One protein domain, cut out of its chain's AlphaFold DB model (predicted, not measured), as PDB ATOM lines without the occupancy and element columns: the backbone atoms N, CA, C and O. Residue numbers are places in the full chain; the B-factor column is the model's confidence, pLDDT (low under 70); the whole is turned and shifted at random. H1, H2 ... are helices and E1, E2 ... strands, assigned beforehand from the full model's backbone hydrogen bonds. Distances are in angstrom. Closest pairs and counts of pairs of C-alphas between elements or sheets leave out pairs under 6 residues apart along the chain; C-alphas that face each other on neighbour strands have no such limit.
ATOM      1  N   VAL A  70      53.487  40.828  99.114       96.38
ATOM      2  CA  VAL A  70      52.788  39.763  99.832       96.38
ATOM      3  C   VAL A  70      51.858  40.424 100.838       96.38
ATOM      4  O   VAL A  70      52.281  41.312 101.572       96.38
ATOM      5  N   LEU A  71      50.604  39.983 100.873       97.44
ATOM      6  CA  LEU A  71      49.621  40.350 101.887       97.44
ATOM      7  C   LEU A  71      48.936  39.071 102.361       97.44
ATOM      8  O   LEU A  71      48.433  38.305 101.541       97.44
ATOM      9  N   ALA A  72      48.908  38.857 103.670       97.50
ATOM     10  CA  ALA A  72      48.127  37.812 104.310       97.50
ATOM     11  C   ALA A  72      47.136  38.452 105.280       97.50
ATOM     12  O   ALA A  72      47.514  39.296 106.094       97.50
ATOM     13  N   LEU A  73      45.876  38.030 105.194       96.56
ATOM     14  CA  LEU A  73      44.781  38.523 106.021       96.56
ATOM     15  C   LEU A  73      44.140  37.361 106.784       96.56
ATOM     16  O   LEU A  73      44.046  36.250 106.258       96.56
ATOM     17  N   SER A  74      43.663  37.623 108.000       95.50
ATOM     18  CA  SER A  74      42.740  36.723 108.692       95.50
ATOM     19  C   SER A  74      41.333  36.822 108.088       95.50
ATOM     20  O   SER A  74      41.047  37.689 107.257       95.50
ATOM     21  N   ARG A  75      40.417  35.954 108.530       92.69
ATOM     22  CA  ARG A  75      39.003  36.017 108.121       92.69
ATOM     23  C   ARG A  75      38.329  37.320 108.570       92.69
ATOM     24  O   ARG A  75      37.441  37.817 107.886       92.69
ATOM     25  N   GLU A  76      38.781  37.881 109.682       92.56
ATOM     26  CA  GLU A  76      38.342  39.151 110.267       92.56
ATOM     27  C   GLU A  76      39.019  40.361 109.602       92.56
ATOM     28  O   GLU A  76      38.841  41.491 110.044       92.56
ATOM     29  N   ALA A  77      39.781  40.126 108.527       93.12
ATOM     30  CA  ALA A  77      40.506  41.134 107.765       93.12
ATOM     31  C   ALA A  77      41.623  41.854 108.545       93.12
ATOM     32  O   ALA A  77      42.022  42.958 108.178       93.12
ATOM     33  N   ARG A  78      42.164  41.193 109.578       95.50
ATOM     34  CA  ARG A  78      43.406  41.591 110.252       95.50
ATOM     35  C   ARG A  78      44.610  41.237 109.381       95.50
ATOM     36  O   ARG A  78      44.681  40.122 108.862       95.50
ATOM     37  N   VAL A  79      45.583  42.133 109.260       97.75
ATOM     38  CA  VAL A  79      46.845  41.874 108.555       97.75
ATOM     39  C   VAL A  79      47.739  40.953 109.382       97.75
ATOM     40  O   VAL A  79      48.203  41.320 110.459       97.75
ATOM     41  N   LEU A  80      48.019  39.769 108.836       98.00
ATOM     42  CA  LEU A  80      48.891  38.749 109.431       98.00
ATOM     43  C   LEU A  80      50.331  38.835 108.919       98.00
ATOM     44  O   LEU A  80      51.266  38.432 109.601       98.00
ATOM     45  N   TYR A  81      50.513  39.338 107.700       98.38
ATOM     46  CA  TYR A  81      51.820  39.603 107.110       98.38
ATOM     47  C   TYR A  81      51.663  40.583 105.954       98.38
ATOM     48  O   TYR A  81      50.712  40.474 105.176       98.38
ATOM     49  N   ARG A  82      52.610  41.511 105.805       97.69
ATOM     50  CA  ARG A  82      52.671  42.386 104.636       97.69
ATOM     51  C   ARG A  82      54.107  42.737 104.270       97.69
ATOM     52  O   ARG A  82      54.915  43.081 105.129       97.69
ATOM     53  N   TRP A  83      54.390  42.689 102.978       95.94
ATOM     54  CA  TRP A  83      55.671  43.063 102.397       95.94
ATOM     55  C   TRP A  83      55.450  43.679 101.018       95.94
ATOM     56  O   TRP A  83      54.662  43.172 100.216       95.94
ATOM     57  N   SER A  84      56.184  44.743 100.723       93.12
ATOM     58  CA  SER A  84      56.211  45.408  99.427       93.12
ATOM     59  C   SER A  84      57.633  45.425  98.875       93.12
ATOM     60  O   SER A  84      58.608  45.751  99.558       93.12
ATOM     61  N   CYS A  85      57.769  45.063  97.605       90.69
ATOM     62  CA  CYS A  85      59.049  45.093  96.927       90.69
ATOM     63  C   CYS A  85      59.513  46.538  96.721       90.69
ATOM     64  O   CYS A  85      58.873  47.306  96.002       90.69
ATOM     65  N   ARG A  86      60.682  46.883  97.272       86.44
ATOM     66  CA  ARG A  86      61.365  48.151  96.979       86.44
ATOM     67  C   ARG A  86      62.247  47.996  95.733       86.44
ATOM     68  O   ARG A  86      63.206  47.208  95.763       86.44
ATOM     69  N   PRO A  87      61.975  48.724  94.636       83.19
ATOM     70  CA  PRO A  87      62.790  48.627  93.438       83.19
ATOM     71  C   PRO A  87      64.100  49.400  93.628       83.19
ATOM     72  O   PRO A  87      64.140  50.624  93.732       83.19
ATOM     73  N   THR A  88      65.204  48.660  93.690       83.38
ATOM     74  CA  THR A  88      66.562  49.201  93.827       83.38
ATOM     75  C   THR A  88      67.480  48.574  92.788       83.38
ATOM     76  O   THR A  88      67.180  47.503  92.253       83.38
ATOM     77  N   ARG A  89      68.660  49.161  92.550       80.44
ATOM     78  CA  ARG A  89      69.689  48.519  91.709       80.44
ATOM     79  C   ARG A  89      70.114  47.151  92.236       80.44
ATOM     80  O   ARG A  89      70.356  46.255  91.436       80.44
ATOM     81  N   LYS A  90      70.165  46.974  93.564       76.31
ATOM     82  CA  LYS A  90      70.458  45.671  94.187       76.31
ATOM     83  C   LYS A  90      69.367  44.647  93.871       76.31
ATOM     84  O   LYS A  90      69.682  43.500  93.599       76.31
ATOM     85  N   ASN A  91      68.105  45.070  93.842       75.88
ATOM     86  CA  ASN A  91      66.963  44.230  93.481       75.88
ATOM     87  C   ASN A  91      66.664  44.234  91.970       75.88
ATOM     88  O   ASN A  91      65.577  43.851  91.553       75.88
ATOM     89  N   VAL A  92      67.579  44.711  91.120       79.69
ATOM     90  CA  VAL A  92      67.359  44.737  89.663       79.69
ATOM     91  C   VAL A  92      65.997  45.391  89.328       79.69
ATOM     92  O   VAL A  92      65.203  44.859  88.561       79.69
ATOM     93  N   GLY A  93      65.690  46.526  89.970       73.56
ATOM     94  CA  GLY A  93      64.454  47.273  89.730       73.56
ATOM     95  C   GLY A  93      63.209  46.555  90.252       73.56
ATOM     96  O   GLY A  93      62.126  46.761  89.729       73.56
ATOM     97  N   GLY A  94      63.361  45.682  91.252       74.00
ATOM     98  CA  GLY A  94      62.259  44.922  91.846       74.00
ATOM     99  C   GLY A  94      62.114  43.489  91.325       74.00
ATOM    100  O   GLY A  94      61.293  42.713  91.814       74.00
ATOM    101  N   ALA A  95      62.927  43.095  90.347       75.69
ATOM    102  CA  ALA A  95      62.780  41.818  89.665       75.69
ATOM    103  C   ALA A  95      63.498  40.640  90.345       75.69
ATOM    104  O   ALA A  95      63.156  39.501  90.037       75.69
ATOM    105  N   ALA A  96      64.478  40.879  91.224       78.44
ATOM    106  CA  ALA A  96      65.436  39.837  91.611       78.44
ATOM    107  C   ALA A  96      65.163  39.137  92.947       78.44
ATOM    108  O   ALA A  96      65.449  37.951  93.044       78.44
ATOM    109  N   VAL A  97      64.658  39.840  93.963       85.56
ATOM    110  CA  VAL A  97      64.558  39.290  95.325       85.56
ATOM    111  C   VAL A  97      63.115  39.177  95.804       85.56
ATOM    112  O   VAL A  97      62.297  40.075  95.568       85.56
ATOM    113  N   ARG A  98      62.797  38.081  96.496       91.06
ATOM    114  CA  ARG A  98      61.512  37.847  97.172       91.06
ATOM    115  C   ARG A  98      61.745  37.331  98.593       91.06
ATOM    116  O   ARG A  98      62.749  36.657  98.819       91.06
ATOM    117  N   PRO A  99      60.848  37.616  99.553       94.44
ATOM    118  CA  PRO A  99      60.855  36.925 100.833       94.44
ATOM    119  C   PRO A  99      60.774  35.412 100.620       94.44
ATOM    120  O   PRO A  99      60.013  34.933  99.776       94.44
ATOM    121  N   THR A 100      61.545  34.652 101.389       95.38
ATOM    122  CA  THR A 100      61.487  33.191 101.345       95.38
ATOM    123  C   THR A 100      60.142  32.695 101.876       95.38
ATOM    124  O   THR A 100      59.601  33.231 102.844       95.38
ATOM    125  N   ALA A 101      59.610  31.628 101.275       94.06
ATOM    126  CA  ALA A 101      58.347  31.042 101.723       94.06
ATOM    127  C   ALA A 101      58.371  30.597 103.205       94.06
ATOM    128  O   ALA A 101      57.404  30.898 103.905       94.06
ATOM    129  N   PRO A 102      59.450  29.974 103.737       97.12
ATOM    130  CA  PRO A 102      59.533  29.644 105.160       97.12
ATOM    131  C   PRO A 102      59.471  30.865 106.080       97.12
ATOM    132  O   PRO A 102      58.805  30.799 107.111       97.12
ATOM    133  N   HIS A 103      60.119  31.976 105.709       97.00
ATOM    134  CA  HIS A 103      60.063  33.226 106.476       97.00
ATOM    135  C   HIS A 103      58.632  33.756 106.548       97.00
ATOM    136  O   HIS A 103      58.093  33.908 107.640       97.00
ATOM    137  N   VAL A 104      57.987  33.924 105.388       97.56
ATOM    138  CA  VAL A 104      56.601  34.412 105.297       97.56
ATOM    139  C   VAL A 104      55.655  33.521 106.099       97.56
ATOM    140  O   VAL A 104      54.853  34.018 106.888       97.56
ATOM    141  N   TRP A 105      55.755  32.202 105.927       97.62
ATOM    142  CA  TRP A 105      54.891  31.254 106.623       97.62
ATOM    143  C   TRP A 105      55.082  31.305 108.140       97.62
ATOM    144  O   TRP A 105      54.099  31.369 108.874       97.62
ATOM    145  N   THR A 106      56.331  31.357 108.609       97.88
ATOM    146  CA  THR A 106      56.639  31.467 110.040       97.88
ATOM    147  C   THR A 106      56.067  32.759 110.624       97.88
ATOM    148  O   THR A 106      55.429  32.717 111.672       97.88
ATOM    149  N   SER A 107      56.207  33.891 109.925       97.75
ATOM    150  CA  SER A 107      55.625  35.167 110.356       97.75
ATOM    151  C   SER A 107      54.098  35.112 110.452       97.75
ATOM    152  O   SER A 107      53.533  35.566 111.446       97.75
ATOM    153  N   ILE A 108      53.430  34.504 109.464       98.12
ATOM    154  CA  ILE A 108      51.972  34.310 109.487       98.12
ATOM    155  C   ILE A 108      51.566  33.432 110.676       98.12
ATOM    156  O   ILE A 108      50.628  33.771 111.395       98.12
ATOM    157  N   GLN A 109      52.268  32.318 110.910       97.88
ATOM    158  CA  GLN A 109      51.982  31.425 112.034       97.88
ATOM    159  C   GLN A 109      52.130  32.141 113.376       97.88
ATOM    160  O   GLN A 109      51.259  31.996 114.228       97.88
ATOM    161  N   SER A 110      53.181  32.945 113.553       96.75
ATOM    162  CA  SER A 110      53.348  33.764 114.753       96.75
ATOM    163  C   SER A 110      52.184  34.740 114.936       96.75
ATOM    164  O   SER A 110      51.582  34.760 116.008       96.75
ATOM    165  N   ALA A 111      51.791  35.471 113.889       96.81
ATOM    166  CA  ALA A 111      50.682  36.423 113.958       96.81
ATOM    167  C   ALA A 111      49.331  35.758 114.289       96.81
ATOM    168  O   ALA A 111      48.504  36.350 114.980       96.81
ATOM    169  N   LEU A 112      49.118  34.518 113.836       96.50
ATOM    170  CA  LEU A 112      47.919  33.725 114.135       96.50
ATOM    171  C   LEU A 112      47.823  33.271 115.599       96.50
ATOM    172  O   LEU A 112      46.733  32.917 116.041       96.50
ATOM    173  N   THR A 113      48.931  33.254 116.350       95.81
ATOM    174  CA  THR A 113      48.895  32.950 117.796       95.81
ATOM    175  C   THR A 113      48.402  34.122 118.638       95.81
ATOM    176  O   THR A 113      48.022  33.935 119.795       95.81
ATOM    177  N   GLU A 114      48.390  35.324 118.066       94.62
ATOM    178  CA  GLU A 114      47.862  36.506 118.728       94.62
ATOM    179  C   GLU A 114      46.322  36.522 118.686       94.62
ATOM    180  O   GLU A 114      45.713  35.969 117.764       94.62
ATOM    181  N   PRO A 115      45.662  37.172 119.661       90.75
ATOM    182  CA  PRO A 115      44.210  37.329 119.669       90.75
ATOM    183  C   PRO A 115      43.661  37.951 118.376       90.75
ATOM    184  O   PRO A 115      44.316  38.767 117.730       90.75
ATOM    185  N   SER A 116      42.413  37.642 118.023       84.31
ATOM    186  CA  SER A 116      41.774  38.170 116.805       84.31
ATOM    187  C   SER A 116      41.614  39.696 116.788       84.31
ATOM    188  O   SER A 116      41.500  40.282 115.718       84.31
ATOM    189  N   ASN A 117      41.627  40.342 117.958       89.75
ATOM    190  CA  ASN A 117      41.576  41.797 118.118       89.75
ATOM    191  C   ASN A 117      42.962  42.455 118.238       89.75
ATOM    192  O   ASN A 117      43.040  43.650 118.527       89.75
ATOM    193  N   ALA A 118      44.047  41.692 118.077       93.75
ATOM    194  CA  ALA A 118      45.387  42.253 118.030       93.75
ATOM    195  C   ALA A 118      45.533  43.188 116.814       93.75
ATOM    196  O   ALA A 118      44.851  43.003 115.800       93.75
ATOM    197  N   PRO A 119      46.407  44.204 116.894       94.56
ATOM    198  CA  PRO A 119      46.626  45.120 115.784       94.56
ATOM    199  C   PRO A 119      47.187  44.400 114.551       94.56
ATOM    200  O   PRO A 119      47.713  43.282 114.622       94.56
ATOM    201  N   ASP A 120      47.082  45.075 113.411       96.69
ATOM    202  CA  ASP A 120      47.719  44.668 112.164       96.69
ATOM    203  C   ASP A 120      49.241  44.581 112.323       96.69
ATOM    204  O   ASP A 120      49.878  45.469 112.897       96.69
ATOM    205  N   VAL A 121      49.841  43.527 111.763       96.38
ATOM    206  CA  VAL A 121      51.298  43.346 111.774       96.38
ATOM    207  C   VAL A 121      51.979  44.493 110.999       96.38
ATOM    208  O   VAL A 121      51.475  44.936 109.955       96.38
ATOM    209  N   PRO A 122      53.119  45.031 111.480       95.38
ATOM    210  CA  PRO A 122      53.877  46.048 110.753       95.38
ATOM    211  C   PRO A 122      54.357  45.551 109.381       95.38
ATOM    212  O   PRO A 122      54.303  44.365 109.064       95.38
ATOM    213  N   HIS A 123      54.797  46.480 108.536       95.25
ATOM    214  CA  HIS A 123      55.440  46.117 107.277       95.25
ATOM    215  C   HIS A 123      56.766  45.392 107.536       95.25
ATOM    216  O   HIS A 123      57.536  45.792 108.406       95.25
ATOM    217  N   ASP A 124      57.027  44.323 106.785       94.94
ATOM    218  CA  ASP A 124      58.293  43.603 106.872       94.94
ATOM    219  C   ASP A 124      59.383  44.339 106.082       94.94
ATOM    220  O   ASP A 124      59.525  44.188 104.868       94.94
ATOM    221  N   ASP A 125      60.162  45.169 106.772       90.31
ATOM    222  CA  ASP A 125      61.271  45.913 106.166       90.31
ATOM    223  C   ASP A 125      62.568  45.095 106.049       90.31
ATOM    224  O   ASP A 125      63.508  45.523 105.372       90.31
ATOM    225  N   ASN A 126      62.637  43.920 106.684       90.44
ATOM    226  CA  ASN A 126      63.840  43.091 106.719       90.44
ATOM    227  C   ASN A 126      63.523  41.596 106.525       90.44
ATOM    228  O   ASN A 126      63.858  40.776 107.387       90.44
ATOM    229  N   PRO A 127      62.905  41.220 105.391       92.75
ATOM    230  CA  PRO A 127      62.609  39.827 105.116       92.75
ATOM    231  C   PRO A 127      63.892  39.044 104.834       92.75
ATOM    232  O   PRO A 127      64.883  39.571 104.316       92.75
ATOM    233  N   VAL A 128      63.845  37.737 105.078       93.19
ATOM    234  CA  VAL A 128      64.865  36.824 104.555       93.19
ATOM    235  C   VAL A 128      64.602  36.617 103.068       93.19
ATOM    236  O   VAL A 128      63.563  36.067 102.706       93.19
ATOM    237  N   TYR A 129      65.533  37.048 102.216       90.31
ATOM    238  CA  TYR A 129      65.408  36.943 100.761       90.31
ATOM    239  C   TYR A 129      65.859  35.585 100.209       90.31
ATOM    240  O   TYR A 129      66.771  34.951 100.736       90.31
ATOM    241  N   ASP A 130      65.236  35.173  99.108       87.06
ATOM    242  CA  ASP A 130      65.558  33.964  98.341       87.06
ATOM    243  C   ASP A 130      66.856  34.062  97.523       87.06
ATOM    244  O   ASP A 130      67.415  33.046  97.104       87.06
ATOM    245  N   SER A 131      67.354  35.277  97.295       82.50
ATOM    246  CA  SER A 131      68.576  35.519  96.537       82.50
ATOM    247  C   SER A 131      69.322  36.771  96.990       82.50
ATOM    248  O   SER A 131      68.764  37.721  97.543       82.50
ATOM    249  N   THR A 132      70.627  36.783  96.729       73.56
ATOM    250  CA  THR A 132      71.456  37.980  96.834       73.56
ATOM    251  C   THR A 132      71.510  38.599  95.441       73.56
ATOM    252  O   THR A 132      72.061  38.024  94.505       73.56
ATOM    253  N   GLY A 133      70.839  39.737  95.262       75.31
ATOM    254  CA  GLY A 133      70.706  40.363  93.947       75.31
ATOM    255  C   GLY A 133      72.042  40.608  93.226       75.31
ATOM    256  O   GLY A 133      73.118  40.625  93.824       75.31
TER     257      GLY A 133
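Overview. This is residues 70 to 133 of the 232 residues of an uncharacterized protein of Myxococcales bacterium (UniProt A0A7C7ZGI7). Little regular structure: a rod in which one helix, H1, packs on a two-stranded hairpin, E1 and E2, with long stretches of no named element at residues 85 to 100 and 113 to 133. Of 64 printed residues, 22 are in named elements, in the order E1, E2, H1; the sheet is antiparallel and the class mixed. It is only just loose, close to compact, with a radius of gyration of the C-alphas of 13.0 A and spans of 39 by 18 by 16 A.

Along the chain. E1 is residues 70 to 73, from C-alpha 70 at (52.788, 39.763, 99.832). E2 is residues 79 to 84, 13.5 A long. H1 is residues 101 to 112, 16.4 A long, ending at C-alpha 112 at (47.919, 33.725, 114.135).

Arrangement. The hairpin E1 and E2 has a tight link; N 70 and O 83 are within hydrogen-bond range at 2.8 A. The closest C-alphas of E2 and H1 are those of Leu 80 and Ala 111, 5.4 A. In H1 every O i to N i+4 pair is within hydrogen-bond range.

Size, cuts and confidence. The C-alphas of Arg 89 and Pro 115 are the farthest apart, 39.4 A. The link E2 to H1 is long. The printed part has no cut, and no printed residue is under 70 in pLDDT.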